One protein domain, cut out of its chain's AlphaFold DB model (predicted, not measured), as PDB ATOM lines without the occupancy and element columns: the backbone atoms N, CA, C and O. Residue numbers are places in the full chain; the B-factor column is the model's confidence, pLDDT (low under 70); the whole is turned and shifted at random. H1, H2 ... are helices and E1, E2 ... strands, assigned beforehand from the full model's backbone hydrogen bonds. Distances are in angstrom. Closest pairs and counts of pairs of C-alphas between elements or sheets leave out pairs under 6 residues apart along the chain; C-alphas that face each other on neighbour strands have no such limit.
ATOM      1  N   ALA A  52      34.817 104.264  44.296       51.97
ATOM      2  CA  ALA A  52      33.930 105.433  44.286       51.97
ATOM      3  C   ALA A  52      32.687 105.290  43.388       51.97
ATOM      4  O   ALA A  52      31.572 105.650  43.766       51.97
ATOM      5  N   ILE A  53      32.883 104.769  42.175       58.41
ATOM      6  CA  ILE A  53      31.853 104.656  41.140       58.41
ATOM      7  C   ILE A  53      30.890 103.524  41.495       58.41
ATOM      8  O   ILE A  53      29.677 103.713  41.428       58.41
ATOM      9  N   ALA A  54      31.420 102.375  41.927       59.75
ATOM     10  CA  ALA A  54      30.620 101.200  42.261       59.75
ATOM     11  C   ALA A  54      29.663 101.447  43.438       59.75
ATOM     12  O   ALA A  54      28.544 100.940  43.429       59.75
ATOM     13  N   THR A  55      30.064 102.236  44.443       56.78
ATOM     14  CA  THR A  55      29.204 102.477  45.612       56.78
ATOM     15  C   THR A  55      28.227 103.637  45.422       56.78
ATOM     16  O   THR A  55      27.073 103.529  45.838       56.78
ATOM     17  N   SER A  56      28.609 104.679  44.676       58.78
ATOM     18  CA  SER A  56      27.662 105.713  44.227       58.78
ATOM     19  C   SER A  56      26.518 105.106  43.398       58.78
ATOM     20  O   SER A  56      25.368 105.525  43.499       58.78
ATOM     21  N   LEU A  57      26.808 104.055  42.627       63.34
ATOM     22  CA  LEU A  57      25.849 103.310  41.808       63.34
ATOM     23  C   LEU A  57      24.662 102.751  42.601       63.34
ATOM     24  O   LEU A  57      23.514 102.905  42.182       63.34
ATOM     25  N   ALA A  58      24.941 102.128  43.749       64.00
ATOM     26  CA  ALA A  58      23.924 101.515  44.600       64.00
ATOM     27  C   ALA A  58      22.946 102.572  45.136       64.00
ATOM     28  O   ALA A  58      21.730 102.371  45.127       64.00
ATOM     29  N   PHE A  59      23.475 103.741  45.503       65.56
ATOM     30  CA  PHE A  59      22.680 104.888  45.925       65.56
ATOM     31  C   PHE A  59      21.744 105.383  44.809       65.56
ATOM     32  O   PHE A  59      20.538 105.550  45.021       65.56
ATOM     33  N   PHE A  60      22.263 105.566  43.590       66.12
ATOM     34  CA  PHE A  60      21.439 106.039  42.477       66.12
ATOM     35  C   PHE A  60      20.359 105.039  42.061       66.12
ATOM     36  O   PHE A  60      19.229 105.434  41.763       66.12
ATOM     37  N   GLN A  61      20.666 103.742  42.088       67.75
ATOM     38  CA  GLN A  61      19.676 102.697  41.833       67.75
ATOM     39  C   GLN A  61      18.538 102.737  42.860       67.75
ATOM     40  O   GLN A  61      17.370 102.636  42.478       67.75
ATOM     41  N   GLN A  62      18.865 102.938  44.141       68.19
ATOM     42  CA  GLN A  62      17.888 102.998  45.228       68.19
ATOM     43  C   GLN A  62      16.976 104.231  45.137       68.19
ATOM     44  O   GLN A  62      15.775 104.123  45.387       68.19
ATOM     45  N   HIS A  63      17.525 105.395  44.777       66.06
ATOM     46  CA  HIS A  63      16.809 106.670  44.897       66.06
ATOM     47  C   HIS A  63      16.279 107.248  43.578       66.06
ATOM     48  O   HIS A  63      15.247 107.916  43.588       66.06
ATOM     49  N   TYR A  64      16.923 106.967  42.443       65.56
ATOM     50  CA  TYR A  64      16.613 107.608  41.156       65.56
ATOM     51  C   TYR A  64      16.004 106.657  40.134       65.56
ATOM     52  O   TYR A  64      15.529 107.111  39.094       65.56
ATOM     53  N   LYS A  65      16.036 105.339  40.392       72.25
ATOM     54  CA  LYS A  65      15.697 104.302  39.398       72.25
ATOM     55  C   LYS A  65      16.452 104.495  38.071       72.25
ATOM     56  O   LYS A  65      15.985 104.072  37.013       72.25
ATOM     57  N   ALA A  66      17.602 105.167  38.118       73.88
ATOM     58  CA  ALA A  66      18.422 105.427  36.952       73.88
ATOM     59  C   ALA A  66      19.239 104.170  36.615       73.88
ATOM     60  O   ALA A  66      19.707 103.479  37.526       73.88
ATOM     61  N   PRO A  67      19.438 103.855  35.324       81.88
ATOM     62  CA  PRO A  67      20.358 102.801  34.937       81.88
ATOM     63  C   PRO A  67      21.771 103.092  35.471       81.88
ATOM     64  O   PRO A  67      22.229 104.232  35.345       81.88
ATOM     65  N   PRO A  68      22.479 102.081  35.996       79.94
ATOM     66  CA  PRO A  68      23.834 102.215  36.525       79.94
ATOM     67  C   PRO A  68      24.790 103.029  35.651       79.94
ATOM     68  O   PRO A  68      25.355 104.024  36.102       79.94
ATOM     69  N   HIS A  69      24.871 102.679  34.368       83.31
ATOM     70  CA  HIS A  69      25.760 103.336  33.415       83.31
ATOM     71  C   HIS A  69      25.570 104.857  33.354       83.31
ATOM     72  O   HIS A  69      26.545 105.594  33.266       83.31
ATOM     73  N   LYS A  70      24.332 105.364  33.467       84.25
ATOM     74  CA  LYS A  70      24.070 106.813  33.420       84.25
ATOM     75  C   LYS A  70      24.640 107.543  34.630       84.25
ATOM     76  O   LYS A  70      25.067 108.689  34.509       84.25
ATOM     77  N   CYS A  71      24.635 106.882  35.782       82.50
ATOM     78  CA  CYS A  71      25.146 107.432  37.032       82.50
ATOM     79  C   CYS A  71      26.673 107.488  36.977       82.50
ATOM     80  O   CYS A  71      27.267 108.532  37.238       82.50
ATOM     81  N   THR A  72      27.294 106.396  36.527       85.88
ATOM     82  CA  THR A  72      28.738 106.330  36.293       85.88
ATOM     83  C   THR A  72      29.202 107.386  35.291       85.88
ATOM     84  O   THR A  72      30.147 108.116  35.583       85.88
ATOM     85  N   GLN A  73      28.500 107.544  34.163       90.25
ATOM     86  CA  GLN A  73      28.804 108.578  33.168       90.25
ATOM     87  C   GLN A  73      28.736 109.984  33.772       90.25
ATOM     88  O   GLN A  73      29.615 110.805  33.522       90.25
ATOM     89  N   ARG A  74      27.735 110.257  34.620       90.44
ATOM     90  CA  ARG A  74      27.571 111.564  35.271       90.44
ATOM     91  C   ARG A  74      28.698 111.866  36.259       90.44
ATOM     92  O   ARG A  74      29.292 112.939  36.191       90.44
ATOM     93  N   ILE A  75      29.050 110.907  37.116       90.44
ATOM     94  CA  ILE A  75      30.195 111.029  38.035       90.44
ATOM     95  C   ILE A  75      31.489 111.227  37.240       90.44
ATOM     96  O   ILE A  75      32.262 112.138  37.531       90.44
ATOM     97  N   SER A  76      31.704 110.407  36.207       92.50
ATOM     98  CA  SER A  76      32.875 110.485  35.331       92.50
ATOM     99  C   SER A  76      33.000 111.871  34.685       92.50
ATOM    100  O   SER A  76      34.066 112.482  34.745       92.50
ATOM    101  N   ALA A  77      31.901 112.422  34.162       94.25
ATOM    102  CA  ALA A  77      31.860 113.766  33.597       94.25
ATOM    103  C   ALA A  77      32.276 114.846  34.612       94.25
ATOM    104  O   ALA A  77      33.101 115.704  34.296       94.25
ATOM    105  N   PHE A  78      31.762 114.796  35.844       95.25
ATOM    106  CA  PHE A  78      32.122 115.778  36.871       95.25
ATOM    107  C   PHE A  78      33.568 115.647  37.346       95.25
ATOM    108  O   PHE A  78      34.247 116.661  37.512       95.25
ATOM    109  N   LEU A  79      34.085 114.423  37.479       94.06
ATOM    110  CA  LEU A  79      35.492 114.193  37.810       94.06
ATOM    111  C   LEU A  79      36.436 114.723  36.721       94.06
ATOM    112  O   LEU A  79      37.474 115.298  37.045       94.06
ATOM    113  N   LEU A  80      36.074 114.597  35.439       95.31
ATOM    114  CA  LEU A  80      36.848 115.188  34.341       95.31
ATOM    115  C   LEU A  80      36.917 116.713  34.446       95.31
ATOM    116  O   LEU A  80      37.993 117.289  34.280       95.31
ATOM    117  N   VAL A  81      35.791 117.365  34.743       95.25
ATOM    118  CA  VAL A  81      35.725 118.826  34.915       95.25
ATOM    119  C   VAL A  81      36.569 119.260  36.109       95.25
ATOM    120  O   VAL A  81      37.386 120.173  35.985       95.25
ATOM    121  N   ARG A  82      36.429 118.571  37.244       94.19
ATOM    122  CA  ARG A  82      37.234 118.812  38.443       94.19
ATOM    123  C   ARG A  82      38.727 118.726  38.133       94.19
ATOM    124  O   ARG A  82      39.474 119.663  38.402       94.19
ATOM    125  N   ASN A  83      39.156 117.625  37.520       92.62
ATOM    126  CA  ASN A  83      40.559 117.393  37.186       92.62
ATOM    127  C   ASN A  83      41.080 118.423  36.180       92.62
ATOM    128  O   ASN A  83      42.222 118.860  36.290       92.62
ATOM    129  N   TYR A  84      40.252 118.857  35.226       92.12
ATOM    130  CA  TYR A  84      40.610 119.943  34.320       92.12
ATOM    131  C   TYR A  84      40.906 121.247  35.075       92.12
ATOM    132  O   TYR A  84      41.941 121.867  34.829       92.12
ATOM    133  N   ILE A  85      40.048 121.645  36.018       89.88
ATOM    134  CA  ILE A  85      40.274 122.854  36.819       89.88
ATOM    135  C   ILE A  85      41.566 122.709  37.620       89.88
ATOM    136  O   ILE A  85      42.462 123.535  37.484       89.88
ATOM    137  N   LEU A  86      41.718 121.620  38.376       88.38
ATOM    138  CA  LEU A  86      42.899 121.409  39.216       88.38
ATOM    139  C   LEU A  86      44.215 121.399  38.426       88.38
ATOM    140  O   LEU A  86      45.201 121.958  38.892       88.38
ATOM    141  N   ASN A  87      44.213 120.841  37.214       87.31
ATOM    142  CA  ASN A  87      45.389 120.810  36.339       87.31
ATOM    143  C   ASN A  87      45.646 122.128  35.589       87.31
ATOM    144  O   ASN A  87      46.673 122.261  34.925       87.31
ATOM    145  N   THR A  88      44.717 123.086  35.634       81.50
ATOM    146  CA  THR A  88      44.899 124.417  35.026       81.50
ATOM    147  C   THR A  88      45.193 125.512  36.035       81.50
ATOM    148  O   THR A  88      45.610 126.599  35.634       81.50
ATOM    149  N   LEU A  89      45.019 125.233  37.326       70.75
ATOM    150  CA  LEU A  89      45.476 126.121  38.379       70.75
ATOM    151  C   LEU A  89      47.013 126.107  38.432       70.75
ATOM    152  O   LEU A  89      47.623 125.041  38.314       70.75
ATOM    153  N   PRO A  90      47.668 127.268  38.610       66.19
ATOM    154  CA  PRO A  90      49.102 127.300  38.870       66.19
ATOM    155  C   PRO A  90      49.381 126.477  40.127       66.19
ATOM    156  O   PRO A  90      48.737 126.723  41.144       66.19
ATOM    157  N   SER A  91      50.297 125.502  40.021       55.03
ATOM    158  CA  SER A  91      50.652 124.541  41.079       55.03
ATOM    159  C   SER A  91      50.692 125.220  42.450       55.03
ATOM    160  O   SER A  91      51.625 125.984  42.718       55.03
ATOM    161  N   PRO A  92      49.677 125.014  43.305       54.62
ATOM    162  CA  PRO A  92      49.633 125.702  44.574       54.62
ATOM    163  C   PRO A  92      50.129 124.781  45.689       54.62
ATOM    164  O   PRO A  92      49.919 123.571  45.672       54.62
ATOM    165  N   ALA A  93      50.695 125.382  46.735       55.66
ATOM    166  CA  ALA A  93      50.881 124.717  48.026       55.66
ATOM    167  C   ALA A  93      49.535 124.313  48.683       55.66
ATOM    168  O   ALA A  93      49.525 123.577  49.665       55.66
ATOM    169  N   PHE A  94      48.402 124.792  48.145       61.25
ATOM    170  CA  PHE A  94      47.049 124.548  48.638       61.25
ATOM    171  C   PHE A  94      46.049 124.384  47.486       61.25
ATOM    172  O   PHE A  94      45.855 125.305  46.695       61.25
ATOM    173  N   VAL A  95      45.375 123.235  47.412       67.56
ATOM    174  CA  VAL A  95      44.291 123.008  46.446       67.56
ATOM    175  C   VAL A  95      43.002 123.646  46.984       67.56
ATOM    176  O   VAL A  95      42.459 123.132  47.968       67.56
ATOM    177  N   PRO A  96      42.494 124.737  46.373       76.00
ATOM    178  CA  PRO A  96      41.294 125.408  46.861       76.00
ATOM    179  C   PRO A  96      40.069 124.486  46.814       76.00
ATOM    180  O   PRO A  96      40.018 123.530  46.044       76.00
ATOM    181  N   SER A  97      39.085 124.769  47.669       87.50
ATOM    182  CA  SER A  97      37.772 124.115  47.630       87.50
ATOM    183  C   SER A  97      37.013 124.586  46.391       87.50
ATOM    184  O   SER A  97      36.804 125.793  46.250       87.50
ATOM    185  N   LEU A  98      36.643 123.675  45.487       93.56
ATOM    186  CA  LEU A  98      35.872 124.036  44.300       93.56
ATOM    187  C   LEU A  98      34.400 124.182  44.675       93.56
ATOM    188  O   LEU A  98      33.806 123.273  45.258       93.56
ATOM    189  N   ARG A  99      33.818 125.329  44.319       95.88
ATOM    190  CA  ARG A  99      32.407 125.634  44.574       95.88
ATOM    191  C   ARG A  99      31.584 125.425  43.312       95.88
ATOM    192  O   ARG A  99      31.751 126.165  42.340       95.88
ATOM    193  N   ALA A 100      30.678 124.456  43.341       97.75
ATOM    194  CA  ALA A 100      29.743 124.169  42.263       97.75
ATOM    195  C   ALA A 100      28.331 124.671  42.595       97.75
ATOM    196  O   ALA A 100      27.849 124.524  43.715       97.75
ATOM    197  N   LEU A 101      27.658 125.238  41.598       97.88
ATOM    198  CA  LEU A 101      26.236 125.553  41.623       97.88
ATOM    199  C   LEU A 101      25.511 124.627  40.647       97.88
ATOM    200  O   LEU A 101      25.879 124.564  39.475       97.88
ATOM    201  N   TYR A 102      24.465 123.942  41.103       97.19
ATOM    202  CA  TYR A 102      23.629 123.094  40.261       97.19
ATOM    203  C   TYR A 102      22.188 123.603  40.249       97.19
ATOM    204  O   TYR A 102      21.418 123.368  41.181       97.19
ATOM    205  N   GLY A 103      21.841 124.334  39.187       95.56
ATOM    206  CA  GLY A 103      20.487 124.839  38.977       95.56
ATOM    207  C   GLY A 103      19.583 123.783  38.346       95.56
ATOM    208  O   GLY A 103      19.984 123.091  37.412       95.56
ATOM    209  N   GLY A 104      18.363 123.661  38.866       91.81
ATOM    210  CA  GLY A 104      17.405 122.635  38.465       91.81
ATOM    211  C   GLY A 104      17.913 121.223  38.744       91.81
ATOM    212  O   GLY A 104      17.800 120.333  37.900       91.81
ATOM    213  N   SER A 105      18.546 121.046  39.904       90.25
ATOM    214  CA  SER A 105      19.206 119.800  40.291       90.25
ATOM    215  C   SER A 105      18.241 118.667  40.619       90.25
ATOM    216  O   SER A 105      18.649 117.516  40.748       90.25
ATOM    217  N   PHE A 106      16.967 118.972  40.844       87.06
ATOM    218  CA  PHE A 106      16.004 118.112  41.507       87.06
ATOM    219  C   PHE A 106      16.626 117.576  42.803       87.06
ATOM    220  O   PHE A 106      17.087 118.360  43.631       87.06
ATOM    221  N   ILE A 107      16.690 116.261  42.980       86.31
ATOM    222  CA  ILE A 107      17.431 115.647  44.083       86.31
ATOM    223  C   ILE A 107      18.870 115.263  43.703       86.31
ATOM    224  O   ILE A 107      19.619 114.921  44.602       86.31
ATOM    225  N   ASP A 108      19.293 115.357  42.435       88.12
ATOM    226  CA  ASP A 108      20.563 114.811  41.923       88.12
ATOM    227  C   ASP A 108      21.810 115.263  42.704       88.12
ATOM    228  O   ASP A 108      22.387 116.316  42.446       88.12
ATOM    229  N   ILE A 109      22.282 114.404  43.611       91.19
ATOM    230  CA  ILE A 109      23.451 114.654  44.463       91.19
ATOM    231  C   ILE A 109      24.789 114.383  43.759       91.19
ATOM    232  O   ILE A 109      25.845 114.650  44.329       91.19
ATOM    233  N   THR A 110      24.785 113.881  42.516       91.44
ATOM    234  CA  THR A 110      26.002 113.414  41.825       91.44
ATOM    235  C   THR A 110      27.189 114.395  41.863       91.44
ATOM    236  O   THR A 110      28.322 113.938  42.039       91.44
ATOM    237  N   PRO A 111      27.005 115.727  41.751       94.94
ATOM    238  CA  PRO A 111      28.134 116.657  41.823       94.94
ATOM    239  C   PRO A 111      28.949 116.597  43.124       94.94
ATOM    240  O   PRO A 111      30.156 116.826  43.082       94.94
ATOM    241  N   SER A 112      28.340 116.223  44.254       95.06
ATOM    242  CA  SER A 112      29.013 116.153  45.563       95.06
ATOM    243  C   SER A 112      30.073 115.050  45.651       95.06
ATOM    244  O   SER A 112      30.889 115.049  46.566       95.06
ATOM    245  N   PHE A 113      30.107 114.115  44.696       92.62
ATOM    246  CA  PHE A 113      31.195 113.136  44.589       92.62
ATOM    247  C   PHE A 113      32.455 113.713  43.923       92.62
ATOM    248  O   PHE A 113      33.523 113.104  43.994       92.62
ATOM    249  N   ALA A 114      32.338 114.868  43.259       93.75
ATOM    250  CA  ALA A 114      33.414 115.498  42.500       93.75
ATOM    251  C   ALA A 114      33.831 116.868  43.055       93.75
ATOM    252  O   ALA A 114      35.002 117.223  42.935       93.75
ATOM    253  N   PHE A 115      32.921 117.623  43.669       95.31
ATOM    254  CA  PHE A 115      33.194 118.980  44.146       95.31
ATOM    255  C   PHE A 115      33.014 119.089  45.653       95.31
ATOM    256  O   PHE A 115      32.045 118.571  46.205       95.31
ATOM    257  N   GLU A 116      33.957 119.774  46.299       95.12
ATOM    258  CA  GLU A 116      34.005 119.925  47.750       95.12
ATOM    259  C   GLU A 116      32.782 120.661  48.293       95.12
ATOM    260  O   GLU A 116      32.211 120.234  49.289       95.12
ATOM    261  N   SER A 117      32.362 121.735  47.624       96.69
ATOM    262  CA  SER A 117      31.246 122.572  48.057       96.69
ATOM    263  C   SER A 117      30.229 122.677  46.930       96.69
ATOM    264  O   SER A 117      30.537 123.214  45.865       96.69
ATOM    265  N   THR A 118      29.027 122.135  47.130       97.44
ATOM    266  CA  THR A 118      27.963 122.182  46.120       97.44
ATOM    267  C   THR A 118      26.697 122.826  46.670       97.44
ATOM    268  O   THR A 118      26.124 122.352  47.650       97.44
ATOM    269  N   THR A 119      26.225 123.867  45.980       97.31
ATOM    270  CA  THR A 119      24.901 124.459  46.189       97.31
ATOM    271  C   THR A 119      23.923 123.918  45.143       97.31
ATOM    272  O   THR A 119      24.161 124.016  43.938       97.31
ATOM    273  N   TYR A 120      22.802 123.379  45.603       96.06
ATOM    274  CA  TYR A 120      21.724 122.801  44.806       96.06
ATOM    275  C   TYR A 120      20.503 123.722  44.825       96.06
ATOM    276  O   TYR A 120      20.097 124.175  45.895       96.06
ATOM    277  N   ILE A 121      19.897 123.992  43.668       94.88
ATOM    278  CA  ILE A 121      18.690 124.827  43.571       94.88
ATOM    279  C   ILE A 121      17.652 124.127  42.706       94.88
ATOM    280  O   ILE A 121      17.931 123.799  41.555       94.88
ATOM    281  N   ASP A 122      16.440 123.953  43.222       92.31
ATOM    282  CA  ASP A 122      15.282 123.552  42.423       92.31
ATOM    283  C   ASP A 122      13.969 123.953  43.110       92.31
ATOM    284  O   ASP A 122      13.922 124.218  44.311       92.31
ATOM    285  N   ILE A 123      12.879 123.948  42.348       88.06
ATOM    286  CA  ILE A 123      11.517 124.070  42.844       88.06
ATOM    287  C   ILE A 123      10.989 122.668  43.140       88.06
ATOM    288  O   ILE A 123      10.626 121.892  42.251       88.06
ATOM    289  N   TRP A 124      10.855 122.358  44.422       79.62
ATOM    290  CA  TRP A 124      10.160 121.165  44.869       79.62
ATOM    291  C   TRP A 124       8.680 121.477  45.119       79.62
ATOM    292  O   TRP A 124       8.322 122.136  46.098       79.62
ATOM    293  N   ASP A 125       7.809 120.974  44.238       73.19
ATOM    294  CA  ASP A 125       6.352 121.040  44.394       73.19
ATOM    295  C   ASP A 125       5.792 119.660  44.807       73.19
ATOM    296  O   ASP A 125       5.759 118.739  43.976       73.19
ATOM    297  N   PRO A 126       5.287 119.504  46.050       67.44
ATOM    298  CA  PRO A 126       4.725 118.242  46.540       67.44
ATOM    299  C   PRO A 126       3.600 117.697  45.658       67.44
ATOM    300  O   PRO A 126       3.431 116.484  45.544       67.44
ATOM    301  N   LYS A 127       2.816 118.577  45.020       67.88
ATOM    302  CA  LYS A 127       1.673 118.170  44.192       67.88
ATOM    303  C   LYS A 127       2.114 117.555  42.868       67.88
ATOM    304  O   LYS A 127       1.400 116.719  42.323       67.88
ATOM    305  N   LYS A 128       3.275 117.965  42.353       66.19
ATOM    306  CA  LYS A 128       3.835 117.472  41.084       66.19
ATOM    307  C   LYS A 128       4.755 116.272  41.279       66.19
ATOM    308  O   LYS A 128       4.867 115.452  40.375       66.19
ATOM    309  N   GLN A 129       5.411 116.175  42.434       65.44
ATOM    310  CA  GLN A 129       6.483 115.203  42.677       65.44
ATOM    311  C   GLN A 129       6.098 114.086  43.672       65.44
ATOM    312  O   GLN A 129       6.855 113.135  43.855       65.44
ATOM    313  N   GLY A 130       4.891 114.142  44.253       59.06
ATOM    314  CA  GLY A 130       4.317 113.093  45.102       59.06
ATOM    315  C   GLY A 130       4.857 113.076  46.540       59.06
ATOM    316  O   GLY A 130       5.557 113.986  46.975       59.06
ATOM    317  N   ASN A 131       4.546 112.011  47.289       53.00
ATOM    318  CA  ASN A 131       4.936 111.829  48.702       53.00
ATOM    319  C   ASN A 131       6.415 111.418  48.902       53.00
ATOM    320  O   ASN A 131       6.759 110.822  49.923       53.00
ATOM    321  N   GLY A 132       7.291 111.678  47.926       57.81
ATOM    322  CA  GLY A 132       8.727 111.420  48.056       57.81
ATOM    323  C   GLY A 132       9.379 112.287  49.140       57.81
ATOM    324  O   GLY A 132       8.789 113.262  49.614       57.81
ATOM    325  N   LYS A 133      10.618 111.952  49.535       57.78
ATOM    326  CA  LYS A 133      11.409 112.823  50.421       57.78
ATOM    327  C   LYS A 133      11.477 114.222  49.793       57.78
ATOM    328  O   LYS A 133      11.902 114.367  48.649       57.78
ATOM    329  N   LYS A 134      11.034 115.237  50.544       74.12
ATOM    330  CA  LYS A 134      11.148 116.652  50.155       74.12
ATOM    331  C   LYS A 134      12.608 116.960  49.835       74.12
ATOM    332  O   LYS A 134      13.466 116.430  50.537       74.12
ATOM    333  N   MET A 135      12.888 117.844  48.876       78.19
ATOM    334  CA  MET A 135      14.261 118.259  48.543       78.19
ATOM    335  C   MET A 135      15.089 118.563  49.804       78.19
ATOM    336  O   MET A 135      16.126 117.946  50.020       78.19
ATOM    337  N   GLY A 136      14.564 119.383  50.723       78.69
ATOM    338  CA  GLY A 136      15.246 119.683  51.989       78.69
ATOM    339  C   GLY A 136      15.508 118.462  52.886       78.69
ATOM    340  O   GLY A 136      16.556 118.384  53.510       78.69
ATOM    341  N   GLY A 137      14.602 117.479  52.923       82.56
ATOM    342  CA  GLY A 137      14.812 116.246  53.692       82.56
ATOM    343  C   GLY A 137      15.808 115.292  53.033       82.56
ATOM    344  O   GLY A 137      16.573 114.635  53.721       82.56
ATOM    345  N   PHE A 138      15.824 115.228  51.699       84.81
ATOM    346  CA  PHE A 138      16.823 114.456  50.963       84.81
ATOM    347  C   PHE A 138      18.233 115.029  51.171       84.81
ATOM    348  O   PHE A 138      19.143 114.288  51.528       84.81
ATOM    349  N   PHE A 139      18.405 116.344  50.997       88.12
ATOM    350  CA  PHE A 139      19.715 116.989  51.121       88.12
ATOM    351  C   PHE A 139      20.209 117.108  52.569       88.12
ATOM    352  O   PHE A 139      21.415 117.154  52.776       88.12
ATOM    353  N   ALA A 140      19.320 117.077  53.569       88.44
ATOM    354  CA  ALA A 140      19.726 116.973  54.974       88.44
ATOM    355  C   ALA A 140      20.479 115.663  55.272       88.44
ATOM    356  O   ALA A 140      21.453 115.673  56.021       88.44
ATOM    357  N   ASP A 141      20.065 114.554  54.650       86.50
ATOM    358  CA  ASP A 141      20.719 113.247  54.803       86.50
ATOM    359  C   ASP A 141      21.924 113.080  53.851       86.50
ATOM    360  O   ASP A 141      22.748 112.182  54.029       86.50
ATOM    361  N   ALA A 142      22.033 113.917  52.813       87.88
ATOM    362  CA  ALA A 142      22.981 113.733  51.715       87.88
ATOM    363  C   ALA A 142      24.466 113.678  52.125       87.88
ATOM    364  O   ALA A 142      25.172 112.830  51.578       87.88
ATOM    365  N   PRO A 143      24.975 114.485  53.079       90.75
ATOM    366  CA  PRO A 143      26.364 114.362  53.517       90.75
ATOM    367  C   PRO A 143      26.717 112.958  54.018       90.75
ATOM    368  O   PRO A 143      27.752 112.416  53.642       90.75
ATOM    369  N   GLU A 144      25.840 112.330  54.803       87.62
ATOM    370  CA  GLU A 144      26.064 110.978  55.336       87.62
ATOM    371  C   GLU A 144      25.987 109.901  54.245       87.62
ATOM    372  O   GLU A 144      26.595 108.840  54.368       87.62
ATOM    373  N   LEU A 145      25.289 110.195  53.146       82.25
ATOM    374  CA  LEU A 145      25.211 109.333  51.969       82.25
ATOM    375  C   LEU A 145      26.455 109.456  51.075       82.25
ATOM    376  O   LEU A 145      26.860 108.479  50.452       82.25
ATOM    377  N   VAL A 146      27.068 110.640  50.996       87.62
ATOM    378  CA  VAL A 146      28.209 110.907  50.103       87.62
ATOM    379  C   VAL A 146      29.546 110.563  50.763       87.62
ATOM    380  O   VAL A 146      30.384 109.915  50.133       87.62
ATOM    381  N   LYS A 147      29.764 110.961  52.027       90.25
ATOM    382  CA  LYS A 147      31.059 110.815  52.726       90.25
ATOM    383  C   LYS A 147      31.667 109.405  52.645       90.25
ATOM    384  O   LYS A 147      32.862 109.325  52.362       90.25
ATOM    385  N   PRO A 148      30.918 108.296  52.837       86.25
ATOM    386  CA  PRO A 148      31.498 106.947  52.820       86.25
ATOM    387  C   PRO A 148      32.008 106.494  51.445       86.25
ATOM    388  O   PRO A 148      32.652 105.452  51.331       86.25
ATOM    389  N   HIS A 149      31.674 107.230  50.387       82.00
ATOM    390  CA  HIS A 149      31.919 106.859  48.991       82.00
ATOM    391  C   HIS A 149      32.812 107.870  48.266       82.00
ATOM    392  O   HIS A 149      33.120 107.709  47.084       82.00
ATOM    393  N   LEU A 150      33.225 108.922  48.970       86.62
ATOM    394  CA  LEU A 150      34.007 110.006  48.422       86.62
ATOM    395  C   LEU A 150      35.470 109.592  48.229       86.62
ATOM    396  O   LEU A 150      36.124 109.116  49.153       86.62
ATOM    397  N   THR A 151      36.004 109.823  47.030       86.69
ATOM    398  CA  THR A 151      37.419 109.544  46.719       86.69
ATOM    399  C   THR A 151      38.160 110.721  46.097       86.69
ATOM    400  O   THR A 151      39.377 110.665  45.954       86.69
ATOM    401  N   ALA A 152      37.452 111.772  45.677       86.31
ATOM    402  CA  ALA A 152      38.058 112.909  44.987       86.31
ATOM    403  C   ALA A 152      38.769 113.878  45.951       86.31
ATOM    404  O   ALA A 152      39.738 114.539  45.570       86.31
ATOM    405  N   PHE A 153      38.293 113.960  47.193       90.06
ATOM    406  CA  PHE A 153      38.803 114.835  48.246       90.06
ATOM    407  C   PHE A 153      38.473 114.252  49.629       90.06
ATOM    408  O   PHE A 153      37.797 113.232  49.738       90.06
ATOM    409  N   SER A 154      38.992 114.881  50.684       90.69
ATOM    410  CA  SER A 154      38.759 114.444  52.063       90.69
ATOM    411  C   SER A 154      37.337 114.776  52.529       90.69
ATOM    412  O   SER A 154      36.830 115.863  52.261       90.69
ATOM    413  N   ALA A 155      36.692 113.846  53.236       91.00
ATOM    414  CA  ALA A 155      35.283 113.938  53.631       91.00
ATOM    415  C   ALA A 155      34.955 115.115  54.572       91.00
ATOM    416  O   ALA A 155      33.811 115.558  54.615       91.00
ATOM    417  N   ASP A 156      35.943 115.634  55.303       92.44
ATOM    418  CA  ASP A 156      35.829 116.826  56.156       92.44
ATOM    419  C   ASP A 156      35.663 118.131  55.362       92.44
ATOM    420  O   ASP A 156      35.208 119.127  55.913       92.44
ATOM    421  N   ARG A 157      35.994 118.122  54.065       93.62
ATOM    422  CA  ARG A 157      35.815 119.263  53.156       93.62
ATOM    423  C   ARG A 157      34.460 119.277  52.451       93.62
ATOM    424  O   ARG A 157      34.223 120.191  51.667       93.62
ATOM    425  N   LEU A 158      33.624 118.258  52.658       95.31
ATOM    426  CA  LEU A 158      32.332 118.150  51.990       95.31
ATOM    427  C   LEU A 158      31.332 119.157  52.571       95.31
ATOM    428  O   LEU A 158      30.934 119.056  53.730       95.31
ATOM    429  N   GLU A 159      30.857 120.053  51.718       96.31
ATOM    430  CA  GLU A 159      29.806 121.020  51.996       96.31
ATOM    431  C   GLU A 159      28.673 120.847  50.980       96.31
ATOM    432  O   GLU A 159      28.876 120.896  49.765       96.31
ATOM    433  N   ILE A 160      27.458 120.641  51.483       95.62
ATOM    434  CA  ILE A 160      26.250 120.492  50.672       95.62
ATOM    435  C   ILE A 160      25.228 121.499  51.173       95.62
ATOM    436  O   ILE A 160      24.814 121.450  52.330       95.62
ATOM    437  N   GLU A 161      24.799 122.388  50.287       95.62
ATOM    438  CA  GLU A 161      23.735 123.353  50.538       95.62
ATOM    439  C   GLU A 161      22.617 123.138  49.524       95.62
ATOM    440  O   GLU A 161      22.879 122.945  48.341       95.62
ATOM    441  N   ALA A 162      21.361 123.163  49.962       94.06
ATOM    442  CA  ALA A 162      20.225 122.980  49.070       94.06
ATOM    443  C   ALA A 162      19.142 124.018  49.335       94.06
ATOM    444  O   ALA A 162      18.702 124.204  50.472       94.06
ATOM    445  N   HIS A 163      18.660 124.636  48.262       93.62
ATOM    446  CA  HIS A 163      17.600 125.624  48.306       93.62
ATOM    447  C   HIS A 163      16.391 125.186  47.492       93.62
ATOM    448  O   HIS A 163      16.502 124.765  46.342       93.62
ATOM    449  N   ASN A 164      15.218 125.342  48.105       91.75
ATOM    450  CA  ASN A 164      13.937 125.101  47.460       91.75
ATOM    451  C   ASN A 164      13.348 126.422  46.948       91.75
ATOM    452  O   ASN A 164      12.475 127.005  47.596       91.75
ATOM    453  N   PHE A 165      13.872 126.920  45.833       91.19
ATOM    454  CA  PHE A 165      13.344 128.094  45.146       91.19
ATOM    455  C   PHE A 165      13.638 128.038  43.645       91.19
ATOM    456  O   PHE A 165      14.402 127.202  43.168       91.19
ATOM    457  N   ASP A 166      13.018 128.948  42.896       92.06
ATOM    458  CA  ASP A 166      13.240 129.081  41.459       92.06
ATOM    459  C   ASP A 166      14.655 129.597  41.158       92.06
ATOM    460  O   ASP A 166      15.026 130.694  41.573       92.06
ATOM    461  N   TYR A 167      15.457 128.846  40.402       92.81
ATOM    462  CA  TYR A 167      16.810 129.283  40.057       92.81
ATOM    463  C   TYR A 167      16.844 130.587  39.238       92.81
ATOM    464  O   TYR A 167      17.887 131.234  39.206       92.81
ATOM    465  N   TYR A 168      15.729 131.044  38.651       92.62
ATOM    466  CA  TYR A 168      15.641 132.377  38.033       92.62
ATOM    467  C   TYR A 168      15.809 133.541  39.019       92.62
ATOM    468  O   TYR A 168      16.194 134.627  38.593       92.62
ATOM    469  N   ILE A 169      15.575 133.328  40.319       93.50
ATOM    470  CA  ILE A 169      15.811 134.336  41.368       93.50
ATOM    471  C   ILE A 169      17.128 134.103  42.125       93.50
ATOM    472  O   ILE A 169      17.415 134.783  43.111       93.50
ATOM    473  N   ALA A 170      17.952 133.142  41.687       89.62
ATOM    474  CA  ALA A 170      19.182 132.773  42.386       89.62
ATOM    475  C   ALA A 170      20.173 133.939  42.499       89.62
ATOM    476  O   ALA A 170      20.871 134.044  43.501       89.62
ATOM    477  N   THR A 171      20.224 134.830  41.509       85.62
ATOM    478  CA  THR A 171      21.100 136.014  41.509       85.62
ATOM    479  C   THR A 171      20.733 137.045  42.572       85.62
ATOM    480  O   THR A 171      21.594 137.810  42.997       85.62
ATOM    481  N   GLU A 172      19.477 137.063  43.015       89.81
ATOM    482  CA  GLU A 172      18.997 137.920  44.100       89.81
ATOM    483  C   GLU A 172      19.172 137.234  45.462       89.81
ATOM    484  O   GLU A 172      19.456 137.889  46.464       89.81
ATOM    485  N   ALA A 173      19.018 135.907  45.495       83.81
ATOM    486  CA  ALA A 173      19.073 135.108  46.714       83.81
ATOM    487  C   ALA A 173      20.502 134.752  47.161       83.81
ATOM    488  O   ALA A 173      20.752 134.598  48.356       83.81
ATOM    489  N   LEU A 174      21.436 134.599  46.218       90.25
ATOM    490  CA  LEU A 174      22.800 134.149  46.480       90.25
ATOM    491  C   LEU A 174      23.800 135.278  46.240       90.25
ATOM    492  O   LEU A 174      23.943 135.789  45.135       90.25
ATOM    493  N   LEU A 175      24.556 135.618  47.284       85.88
ATOM    494  CA  LEU A 175      25.590 136.660  47.250       85.88
ATOM    495  C   LEU A 175      27.008 136.086  47.103       85.88
ATOM    496  O   LEU A 175      27.993 136.730  47.461       85.88
ATOM    497  N   VAL A 176      27.121 134.851  46.615       89.62
ATOM    498  CA  VAL A 176      28.388 134.123  46.484       89.62
ATOM    499  C   VAL A 176      28.708 133.823  45.025       89.62
ATOM    500  O   VAL A 176      27.814 133.687  44.193       89.62
ATOM    501  N   SER A 177      30.001 133.707  44.716       91.81
ATOM    502  CA  SER A 177      30.470 133.322  43.383       91.81
ATOM    503  C   SER A 177      30.973 131.883  43.349       91.81
ATOM    504  O   SER A 177      31.680 131.436  44.256       91.81
ATOM    505  N   TYR A 178      30.668 131.190  42.257       95.75
ATOM    506  CA  TYR A 178      30.978 129.781  42.041       95.75
ATOM    507  C   TYR A 178      32.080 129.594  41.000       95.75
ATOM    508  O   TYR A 178      32.216 130.377  40.059       95.75
ATOM    509  N   ASP A 179      32.865 128.536  41.166       95.06
ATOM    510  CA  ASP A 179      33.861 128.108  40.184       95.06
ATOM    511  C   ASP A 179      33.200 127.409  38.995       95.06
ATOM    512  O   ASP A 179      33.734 127.434  37.888       95.06
ATOM    513  N   ILE A 180      32.052 126.765  39.233       97.00
ATOM    514  CA  ILE A 180      31.400 125.869  38.281       97.00
ATOM    515  C   ILE A 180      29.883 126.050  38.357       97.00
ATOM    516  O   ILE A 180      29.311 126.020  39.443       97.00
ATOM    517  N   LEU A 181      29.229 126.171  37.206       97.94
ATOM    518  CA  LEU A 181      27.783 126.046  37.041       97.94
ATOM    519  C   LEU A 181      27.468 124.759  36.279       97.94
ATOM    520  O   LEU A 181      28.035 124.511  35.217       97.94
ATOM    521  N   LEU A 182      26.560 123.951  36.810       97.88
ATOM    522  CA  LEU A 182      26.120 122.688  36.227       97.88
ATOM    523  C   LEU A 182      24.683 122.821  35.715       97.88
ATOM    524  O   LEU A 182      23.819 123.340  36.420       97.88
ATOM    525  N   SER A 183      24.434 122.327  34.500       95.56
ATOM    526  CA  SER A 183      23.118 122.330  33.852       95.56
ATOM    527  C   SER A 183      22.895 121.063  33.021       95.56
ATOM    528  O   SER A 183      23.407 120.915  31.912       95.56
ATOM    529  N   PHE A 184      22.161 120.096  33.569       90.81
ATOM    530  CA  PHE A 184      21.980 118.786  32.925       90.81
ATOM    531  C   PHE A 184      20.516 118.430  32.688       90.81
ATOM    532  O   PHE A 184      20.176 117.911  31.630       90.81
ATOM    533  N   ASP A 185      19.633 118.687  33.644       82.31
ATOM    534  CA  ASP A 185      18.250 118.208  33.538       82.31
ATOM    535  C   ASP A 185      17.228 119.353  33.439       82.31
ATOM    536  O   ASP A 185      16.118 119.148  32.943       82.31
ATOM    537  N   ALA A 186      17.622 120.575  33.804       85.12
ATOM    538  CA  ALA A 186      16.828 121.784  33.620       85.12
ATOM    539  C   ALA A 186      17.264 122.590  32.390       85.12
ATOM    540  O   ALA A 186      18.401 122.525  31.930       85.12
ATOM    541  N   GLY A 187      16.321 123.340  31.820       82.62
ATOM    542  CA  GLY A 187      16.588 124.226  30.690       82.62
ATOM    543  C   GLY A 187      16.885 125.647  31.139       82.62
ATOM    544  O   GLY A 187      16.238 126.138  32.054       82.62
ATOM    545  N   LEU A 188      17.784 126.318  30.416       90.50
ATOM    546  CA  LEU A 188      18.076 127.751  30.561       90.50
ATOM    547  C   LEU A 188      18.692 128.150  31.915       90.50
ATOM    548  O   LEU A 188      18.641 129.315  32.311       90.50
ATOM    549  N   VAL A 189      19.324 127.205  32.613       95.50
ATOM    550  CA  VAL A 189      20.066 127.476  33.852       95.50
ATOM    551  C   VAL A 189      21.226 128.430  33.579       95.50
ATOM    552  O   VAL A 189      21.497 129.310  34.394       95.50
ATOM    553  N   SER A 190      21.887 128.314  32.424       94.88
ATOM    554  CA  SER A 190      22.945 129.247  32.028       94.88
ATOM    555  C   SER A 190      22.437 130.690  31.961       94.88
ATOM    556  O   SER A 190      23.110 131.599  32.439       94.88
ATOM    557  N   GLN A 191      21.223 130.915  31.459       94.00
ATOM    558  CA  GLN A 191      20.643 132.253  31.371       94.00
ATOM    559  C   GLN A 191      20.381 132.858  32.757       94.00
ATOM    560  O   GLN A 191      20.634 134.043  32.964       94.00
ATOM    561  N   ALA A 192      19.894 132.049  33.696       94.94
ATOM    562  CA  ALA A 192      19.560 132.491  35.046       94.94
ATOM    563  C   ALA A 192      20.793 132.653  35.949       94.94
ATOM    564  O   ALA A 192      20.921 133.635  36.675       94.94
ATOM    565  N   CYS A 193      21.717 131.693  35.902       96.81
ATOM    566  CA  CYS A 193      22.724 131.513  36.946       96.81
ATOM    567  C   CYS A 193      24.150 131.872  36.516       96.81
ATOM    568  O   CYS A 193      25.028 131.948  37.375       96.81
ATOM    569  N   LEU A 194      24.435 132.114  35.228       96.38
ATOM    570  CA  LEU A 194      25.811 132.380  34.772       96.38
ATOM    571  C   LEU A 194      26.429 133.619  35.440       96.38
ATOM    572  O   LEU A 194      27.647 133.685  35.619       96.38
ATOM    573  N   ALA A 195      25.619 134.592  35.863       95.44
ATOM    574  CA  ALA A 195      26.088 135.756  36.616       95.44
ATOM    575  C   ALA A 195      26.771 135.377  37.947       95.44
ATOM    576  O   ALA A 195      27.728 136.043  38.332       95.44
ATOM    577  N   LEU A 196      26.357 134.273  38.580       96.25
ATOM    578  CA  LEU A 196      26.933 133.751  39.824       96.25
ATOM    579  C   LEU A 196      28.265 133.014  39.611       96.25
ATOM    580  O   LEU A 196      28.967 132.710  40.572       96.25
ATOM    581  N   VAL A 197      28.650 132.718  38.368       96.12
ATOM    582  CA  VAL A 197      29.948 132.103  38.058       96.12
ATOM    583  C   VAL A 197      31.038 133.171  38.078       96.12
ATOM    584  O   VAL A 197      30.840 134.273  37.565       96.12
ATOM    585  N   LYS A 198      32.209 132.859  38.639       93.81
ATOM    586  CA  LYS A 198      33.365 133.768  38.647       93.81
ATOM    587  C   LYS A 198      33.687 134.241  37.223       93.81
ATOM    588  O   LYS A 198      33.790 133.428  36.307       93.81
ATOM    589  N   GLY A 199      33.804 135.552  37.023       90.56
ATOM    590  CA  GLY A 199      34.299 136.119  35.765       90.56
ATOM    591  C   GLY A 199      35.825 136.016  35.659       90.56
ATOM    592  O   GLY A 199      36.475 135.671  36.650       90.56
ATOM    593  N   PRO A 200      36.409 136.316  34.490       86.75
ATOM    594  CA  PRO A 200      37.857 136.450  34.372       86.75
ATOM    595  C   PRO A 200      38.375 137.609  35.238       86.75
ATOM    596  O   PRO A 200      37.706 138.631  35.413       86.75
ATOM    597  N   GLU A 201      39.581 137.462  35.788       81.38
ATOM    598  CA  GLU A 201      40.222 138.551  36.535       81.38
ATOM    599  C   GLU A 201      40.755 139.622  35.569       81.38
ATOM    600  O   GLU A 201      41.367 139.310  34.546       81.38
ATOM    601  N   LYS A 202      40.546 140.902  35.916       67.75
ATOM    602  CA  LYS A 202      40.893 142.063  35.072       67.75
ATOM    603  C   LYS A 202      42.388 142.179  34.751       67.75
ATOM    604  O   LYS A 202      42.734 142.746  33.722       67.75
ATOM    605  N   ASP A 203      43.249 141.593  35.582       65.44
ATOM    606  CA  ASP A 203      44.708 141.706  35.469       65.44
ATOM    607  C   ASP A 203      45.348 140.561  34.652       65.44
ATOM    608  O   ASP A 203      46.537 140.274  34.766       65.44
ATOM    609  N   GLY A 204      44.559 139.901  33.793       54.19
ATOM    610  CA  GLY A 204      45.059 139.138  32.639       54.19
ATOM    611  C   GLY A 204      45.577 137.723  32.910       54.19
ATOM    612  O   GLY A 204      46.041 137.064  31.982       54.19
ATOM    613  N   GLY A 205      45.500 137.233  34.149       62.66
ATOM    614  CA  GLY A 205      46.064 135.929  34.520       62.66
ATOM    615  C   GLY A 205      45.060 134.787  34.688       62.66
ATOM    616  O   GLY A 205      45.391 133.640  34.378       62.66
ATOM    617  N   LYS A 206      43.849 135.056  35.196       70.12
ATOM    618  CA  LYS A 206      42.902 133.993  35.569       70.12
ATOM    619  C   LYS A 206      41.720 133.891  34.621       70.12
ATOM    620  O   LYS A 206      40.996 134.855  34.382       70.12
ATOM    621  N   LYS A 207      41.528 132.663  34.149       82.06
ATOM    622  CA  LYS A 207      40.346 132.196  33.428       82.06
ATOM    623  C   LYS A 207      39.088 132.390  34.273       82.06
ATOM    624  O   LYS A 207      39.154 132.297  35.500       82.06
ATOM    625  N   GLY A 208      37.958 132.629  33.610       88.88
ATOM    626  CA  GLY A 208      36.655 132.612  34.265       88.88
ATOM    627  C   GLY A 208      36.290 131.218  34.782       88.88
ATOM    628  O   GLY A 208      36.906 130.211  34.424       88.88
ATOM    629  N   GLY A 209      35.266 131.166  35.628       94.38
ATOM    630  CA  GLY A 209      34.650 129.917  36.051       94.38
ATOM    631  C   GLY A 209      34.001 129.180  34.879       94.38
ATOM    632  O   GLY A 209      33.847 129.710  33.773       94.38
ATOM    633  N   LEU A 210      33.632 127.928  35.120       97.19
ATOM    634  CA  LEU A 210      33.138 127.032  34.086       97.19
ATOM    635  C   LEU A 210      31.619 126.901  34.114       97.19
ATOM    636  O   LEU A 210      30.995 126.905  35.169       97.19
ATOM    637  N   LEU A 211      31.038 126.701  32.940       97.69
ATOM    638  CA  LEU A 211      29.693 126.170  32.764       97.69
ATOM    639  C   LEU A 211      29.814 124.776  32.150       97.69
ATOM    640  O   LEU A 211      30.448 124.608  31.111       97.69
ATOM    641  N   VAL A 212      29.175 123.786  32.760       97.88
ATOM    642  CA  VAL A 212      29.040 122.438  32.210       97.88
ATOM    643  C   VAL A 212      27.570 122.210  31.920       97.88
ATOM    644  O   VAL A 212      26.769 122.070  32.846       97.88
ATOM    645  N   ALA A 213      27.217 122.200  30.640       96.12
ATOM    646  CA  ALA A 213      25.832 122.109  30.209       96.12
ATOM    647  C   ALA A 213      25.646 120.997  29.183       96.12
ATOM    648  O   ALA A 213      26.443 120.887  28.254       96.12
ATOM    649  N   ASN A 214      24.585 120.204  29.295       92.75
ATOM    650  CA  ASN A 214      24.118 119.433  28.145       92.75
ATOM    651  C   ASN A 214      23.158 120.276  27.286       92.75
ATOM    652  O   ASN A 214      22.723 121.359  27.681       92.75
ATOM    653  N   ASP A 215      22.826 119.788  26.090       90.38
ATOM    654  CA  ASP A 215      21.895 120.488  25.191       90.38
ATOM    655  C   ASP A 215      20.510 119.829  25.119       90.38
ATOM    656  O   ASP A 215      19.644 120.249  24.352       90.38
ATOM    657  N   GLY A 216      20.236 118.840  25.978       85.50
ATOM    658  CA  GLY A 216      18.954 118.130  25.993       85.50
ATOM    659  C   GLY A 216      17.767 119.059  26.274       85.50
ATOM    660  O   GLY A 216      16.664 118.845  25.755       85.50
ATOM    661  N   HIS A 217      18.008 120.120  27.055       85.94
ATOM    662  CA  HIS A 217      17.057 121.198  27.313       85.94
ATOM    663  C   HIS A 217      17.377 122.525  26.588       85.94
ATOM    664  O   HIS A 217      16.606 123.473  26.728       85.94
ATOM    665  N   GLY A 218      18.369 122.532  25.688       88.00
ATOM    666  CA  GLY A 218      18.755 123.679  24.857       88.00
ATOM    667  C   GLY A 218      19.669 124.686  25.559       88.00
ATOM    668  O   GLY A 218      19.892 125.773  25.032       88.00
ATOM    669  N   ASP A 219      20.148 124.368  26.764       92.50
ATOM    670  CA  ASP A 219      20.884 125.324  27.587       92.50
ATOM    671  C   ASP A 219      22.300 125.578  27.058       92.50
ATOM    672  O   ASP A 219      22.723 126.725  26.978       92.50
ATOM    673  N   ALA A 220      23.006 124.539  26.594       93.62
ATOM    674  CA  ALA A 220      24.313 124.708  25.959       93.62
ATOM    675  C   ALA A 220      24.235 125.594  24.699       93.62
ATOM    676  O   ALA A 220      25.096 126.449  24.491       93.62
ATOM    677  N   SER A 221      23.180 125.445  23.894       90.94
ATOM    678  CA  SER A 221      22.909 126.311  22.739       90.94
ATOM    679  C   SER A 221      22.696 127.769  23.127       90.94
ATOM    680  O   SER A 221      23.216 128.663  22.461       90.94
ATOM    681  N   VAL A 222      21.927 128.014  24.192       91.00
ATOM    682  CA  VAL A 222      21.654 129.368  24.697       91.00
ATOM    683  C   VAL A 222      22.899 129.990  25.316       91.00
ATOM    684  O   VAL A 222      23.196 131.158  25.068       91.00
ATOM    685  N   ALA A 223      23.678 129.210  26.059       94.25
ATOM    686  CA  ALA A 223      24.951 129.660  26.588       94.25
ATOM    687  C   ALA A 223      25.885 130.086  25.449       94.25
ATOM    688  O   ALA A 223      26.368 131.219  25.441       94.25
ATOM    689  N   MET A 224      26.067 129.221  24.446       93.44
ATOM    690  CA  MET A 224      26.926 129.490  23.291       93.44
ATOM    691  C   MET A 224      26.473 130.728  22.500       93.44
ATOM    692  O   MET A 224      27.309 131.509  22.052       93.44
ATOM    693  N   SER A 225      25.162 130.945  22.346       89.88
ATOM    694  CA  SER A 225      24.627 132.098  21.610       89.88
ATOM    695  C   SER A 225      24.753 133.429  22.353       89.88
ATOM    696  O   SER A 225      24.731 134.481  21.712       89.88
ATOM    697  N   SER A 226      24.907 133.401  23.680       92.31
ATOM    698  CA  SER A 226      24.976 134.609  24.509       92.31
ATOM    699  C   SER A 226      26.253 135.435  24.309       92.31
ATOM    700  O   SER A 226      26.267 136.615  24.641       92.31
ATOM    701  N   GLY A 227      27.335 134.819  23.819       92.06
ATOM    702  CA  GLY A 227      28.662 135.441  23.744       92.06
ATOM    703  C   GLY A 227      29.378 135.607  25.095       92.06
ATOM    704  O   GLY A 227      30.536 136.007  25.110       92.06
ATOM    705  N   ASN A 228      28.738 135.252  26.217       95.06
ATOM    706  CA  ASN A 228      29.305 135.377  27.569       95.06
ATOM    707  C   ASN A 228      30.145 134.165  27.993       95.06
ATOM    708  O   ASN A 228      30.673 134.117  29.104       95.06
ATOM    709  N   VAL A 229      30.226 133.146  27.139       96.06
ATOM    710  CA  VAL A 229      31.018 131.945  27.386       96.06
ATOM    711  C   VAL A 229      31.741 131.513  26.118       96.06
ATOM    712  O   VAL A 229      31.312 131.801  25.001       96.06
ATOM    713  N   LYS A 230      32.825 130.765  26.294       95.31
ATOM    714  CA  LYS A 230      33.612 130.166  25.217       95.31
ATOM    715  C   LYS A 230      33.631 128.654  25.370       95.31
ATOM    716  O   LYS A 230      33.971 128.158  26.439       95.31
ATOM    717  N   LEU A 231      33.327 127.912  24.306       96.31
ATOM    718  CA  LEU A 231      33.479 126.455  24.302       96.31
ATOM    719  C   LEU A 231      34.966 126.084  24.420       96.31
ATOM    720  O   LEU A 231      35.770 126.453  23.563       96.31
ATOM    721  N   ILE A 232      35.328 125.347  25.470       96.88
ATOM    722  CA  ILE A 232      36.715 124.925  25.745       96.88
ATOM    723  C   ILE A 232      36.887 123.405  25.820       96.88
ATOM    724  O   ILE A 232      38.018 122.921  25.934       96.88
ATOM    725  N   GLY A 233      35.783 122.661  25.776       97.12
ATOM    726  CA  GLY A 233      35.787 121.210  25.809       97.12
ATOM    727  C   GLY A 233      34.410 120.606  25.557       97.12
ATOM    728  O   GLY A 233      33.384 121.262  25.736       97.12
ATOM    729  N   VAL A 234      34.396 119.334  25.179       97.25
ATOM    730  CA  VAL A 234      33.196 118.494  25.122       97.25
ATOM    731  C   VAL A 234      33.451 117.193  25.871       97.25
ATOM    732  O   VAL A 234      34.541 116.623  25.796       97.25
ATOM    733  N   ILE A 235      32.450 116.735  26.612       97.06
ATOM    734  CA  ILE A 235      32.472 115.470  27.337       97.06
ATOM    735  C   ILE A 235      31.776 114.425  26.472       97.06
ATOM    736  O   ILE A 235      30.607 114.585  26.130       97.06
ATOM    737  N   LEU A 236      32.483 113.359  26.113       95.12
ATOM    738  CA  LEU A 236      31.978 112.288  25.254       95.12
ATOM    739  C   LEU A 236      31.853 110.999  26.057       95.12
ATOM    740  O   LEU A 236      32.771 110.656  26.798       95.12
ATOM    741  N   THR A 237      30.759 110.262  25.878       91.69
ATOM    742  CA  THR A 237      30.661 108.879  26.362       91.69
ATOM    743  C   THR A 237      31.504 107.970  25.480       91.69
ATOM    744  O   THR A 237      31.413 108.049  24.251       91.69
ATOM    745  N   GLN A 238      32.292 107.081  26.075       86.81
ATOM    746  CA  GLN A 238      33.016 106.080  25.302       86.81
ATOM    747  C   GLN A 238      32.071 104.965  24.812       86.81
ATOM    748  O   GLN A 238      31.207 104.508  25.563       86.81
ATOM    749  N   PRO A 239      32.226 104.476  23.568       84.88
ATOM    750  CA  PRO A 239      31.497 103.299  23.112       84.88
ATOM    751  C   PRO A 239      31.795 102.093  24.009       84.88
ATOM    752  O   PRO A 239      32.957 101.792  24.273       84.88
ATOM    753  N   ASN A 240      30.751 101.379  24.436       84.88
ATOM    754  CA  ASN A 240      30.850 100.183  25.286       84.88
ATOM    755  C   ASN A 240      31.522 100.414  26.652       84.88
ATOM    756  O   ASN A 240      32.037  99.471  27.248       84.88
ATOM    757  N   SER A 241      31.522 101.653  27.146       86.25
ATOM    758  CA  SER A 241      32.069 102.001  28.453       86.25
ATOM    759  C   SER A 241      31.171 103.017  29.151       86.25
ATOM    760  O   SER A 241      30.498 103.840  28.523       86.25
ATOM    761  N   ASP A 242      31.163 102.952  30.476       83.88
ATOM    762  CA  ASP A 242      30.464 103.914  31.321       83.88
ATOM    763  C   ASP A 242      31.318 105.164  31.595       83.88
ATOM    764  O   ASP A 242      30.872 106.112  32.242       83.88
ATOM    765  N   GLU A 243      32.558 105.176  31.110       87.81
ATOM    766  CA  GLU A 243      33.472 106.295  31.259       87.81
ATOM    767  C   GLU A 243      33.217 107.375  30.210       87.81
ATOM    768  O   GLU A 243      32.891 107.121  29.043       87.81
ATOM    769  N   CYS A 244      33.410 108.614  30.641       93.81
ATOM    770  CA  CYS A 244      33.468 109.759  29.760       93.81
ATOM    771  C   CYS A 244      34.923 110.144  29.466       93.81
ATOM    772  O   CYS A 244      35.842 109.820  30.216       93.81
ATOM    773  N   ILE A 245      35.125 110.908  28.395       95.19
ATOM    774  CA  ILE A 245      36.383 111.600  28.088       95.19
ATOM    775  C   ILE A 245      36.124 113.083  27.858       95.19
ATOM    776  O   ILE A 245      35.055 113.456  27.380       95.19
ATOM    777  N   LEU A 246      37.112 113.922  28.165       96.81
ATOM    778  CA  LEU A 246      37.086 115.352  27.871       96.81
ATOM    779  C   LEU A 246      37.973 115.641  26.654       96.81
ATOM    780  O   LEU A 246      39.197 115.574  26.749       96.81
ATOM    781  N   GLU A 247      37.359 115.981  25.523       96.69
ATOM    782  CA  GLU A 247      38.053 116.387  24.298       96.69
ATOM    783  C   GLU A 247      38.107 117.917  24.208       96.69
ATOM    784  O   GLU A 247      37.127 118.610  24.486       96.69
ATOM    785  N   ARG A 248      39.277 118.453  23.853       96.00
ATOM    786  CA  ARG A 248      39.593 119.892  23.873       96.00
ATOM    787  C   ARG A 248      40.366 120.368  22.645       96.00
ATOM    788  O   ARG A 248      40.700 121.549  22.555       96.00
ATOM    789  N   LYS A 249      40.681 119.468  21.715       96.06
ATOM    790  CA  LYS A 249      41.378 119.797  20.473       96.06
ATOM    791  C   LYS A 249      40.580 120.824  19.662       96.06
ATOM    792  O   LYS A 249      39.406 120.564  19.376       96.06
ATOM    793  N   ALA A 294      28.046 116.289  27.538       96.31
ATOM    794  CA  ALA A 294      27.969 117.682  27.953       96.31
ATOM    795  C   ALA A 294      29.006 118.539  27.218       96.31
ATOM    796  O   ALA A 294      30.006 118.047  26.697       96.31
ATOM    797  N   TYR A 295      28.786 119.843  27.231       96.88
ATOM    798  CA  TYR A 295      29.697 120.875  26.768       96.88
ATOM    799  C   TYR A 295      30.329 121.556  27.977       96.88
ATOM    800  O   TYR A 295      29.664 121.773  28.991       96.88
ATOM    801  N   VAL A 296      31.609 121.906  27.868       97.88
ATOM    802  CA  VAL A 296      32.343 122.658  28.888       97.88
ATOM    803  C   VAL A 296      32.680 124.024  28.318       97.88
ATOM    804  O   VAL A 296      33.438 124.144  27.349       97.88
ATOM    805  N   PHE A 297      32.127 125.055  28.938       97.31
ATOM    806  CA  PHE A 297      32.363 126.439  28.581       97.31
ATOM    807  C   PHE A 297      33.129 127.172  29.678       97.31
ATOM    808  O   PHE A 297      32.985 126.875  30.859       97.31
ATOM    809  N   GLU A 298      33.920 128.156  29.276       96.19
ATOM    810  CA  GLU A 298      34.616 129.095  30.152       96.19
ATOM    811  C   GLU A 298      33.930 130.457  30.068       96.19
ATOM    812  O   GLU A 298      33.744 130.983  28.965       96.19
ATOM    813  N   LYS A 299      33.548 131.031  31.212       95.31
ATOM    814  CA  LYS A 299      32.939 132.365  31.271       95.31
ATOM    815  C   LYS A 299      33.931 133.431  30.794       95.31
ATOM    816  O   LYS A 299      35.098 133.405  31.188       95.31
ATOM    817  N   GLN A 300      33.459 134.319  29.919       92.75
ATOM    818  CA  GLN A 300      34.212 135.454  29.372       92.75
ATOM    819  C   GLN A 300      33.923 136.747  30.140       92.75
ATOM    820  O   GLN A 300      32.927 136.789  30.901       92.75
TER     821      GLN A 300
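Overview. This is residues 52 to 249 and 294 to 300 of the 300 residues of the protein "Hypothetical protein" of Paramoeba aestuarina (UniProt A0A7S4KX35). One strongly twisted sheet of eight strands runs through the middle of this domain as a slab between helices, three layers in all, with H2 and H5 over one face and H6, H7 and H8 over the other. The E6 and E7 end of the sheet curls round the long H2, H5 covers the E3 edge, and H1 packs on both H2 and H5, away from the sheet. The printed part has 205 residues, in the order H1 H2 E1 H3 E2 H4 H5 E3 H6 E4 H7 E5 H8 E6 E7 E8. The sheet is mixed, in the order E3 E2 E1 E4 E5 E8 E6 E7, and the class is mixed, helices and strands. The whole is compact, with a radius of gyration of the C-alphas of 16.3 A and spans of 50 by 35 by 35 A.

Along the chain. The sheet holds E3, residues 159 to 164, and E2, residues 117 to 122, each 17.0 A long, then E1, residues 99 to 103, E4, residues 180 to 183, and E5, residues 210 to 213. It goes on with E8, residues 294 to 299, 15.9 A, E6, residues 229 to 237, 23.1 A, and E7, residues 244 to 247. E6 bends by 57 degrees at residue 232. H2, residues 68 to 88, measures 30.6 A, from C-alpha 68 at (23.834, 102.215, 36.525). H5, residues 135 to 149, measures 21.0 A, and H1, residues 52 to 64, 17.7 A, from C-alpha 52 at (33.930, 105.433, 44.286). The shorter helices are H3, residues 110 to 113, H4, residues 126 to 129, H6, residues 167 to 173, H7, residues 189 to 196, and H8, residues 219 to 225. C-alpha 299, where E8 ends, is at (32.939, 132.365, 31.271).

Arrangement. E3, E2, E1, E4 and E5 are parallel neighbours, with N 161 and O 118 at 3.0 A, N 100 and O 117 at 2.8 A, N 101 and O 180 at 2.8 A, and N 181 and O 210 at 2.8 A. E8 is antiparallel to E5, N 211 and O 297 at 2.9 A, and to E6, N 230 and O 298 at 2.8 A. E6 and E7 form a hairpin, N 236 and O 245 at 2.9 A. E1, H3, E2, then E2, H4 H5, E3, and E4, H7, E5 are strand-helix-strand units, two parallel neighbour strands with helices between; E3, H6, E4 and E5, H8, E6 are split ones, with other strands between; each crossover is right-handed. H2 comes closest to E7 at the C-alphas of Ser 76 and Cys 244, 5.6 A. H7 and H8 are on the opposite face from H2. H5 is over E3, at a height over the sheet of 9.2 A. H6 and H7 touch at Tyr 168 and Ala 192, C-alphas 4.9 A apart, at a shallow tilt of 17 degrees, the same way. H1 touches H5 at Ala 52 and His 149, C-alphas 5.3 A apart. H3 only grazes the sheet; H4 touches no helix. Every O i to N i+4 pair is within hydrogen-bond range in H2 and H8; the counts are 7 of 9 in H1, 6 of 11 in H5, 2 of 4 in H7 and 1 of 3 in H6, where 3 of 4 O i to N i+3 pairs are within range, and H3 and H4 are too short for such a pair.

Size, cuts and confidence. The two C-alphas farthest apart are those of Asn 131 and Asp 203, 51.5 A. Residues 250 to 293 are not printed, and C-alphas 249 and 294 are 15.5 A apart across this cut. Of the links that are printed whole, H7 to E5 is long, residues 197 to 209. The mean pLDDT of the printed part is 86.3; residues 52 to 64, 90 to 95, 126 to 133 and 202 to 205 are under 70.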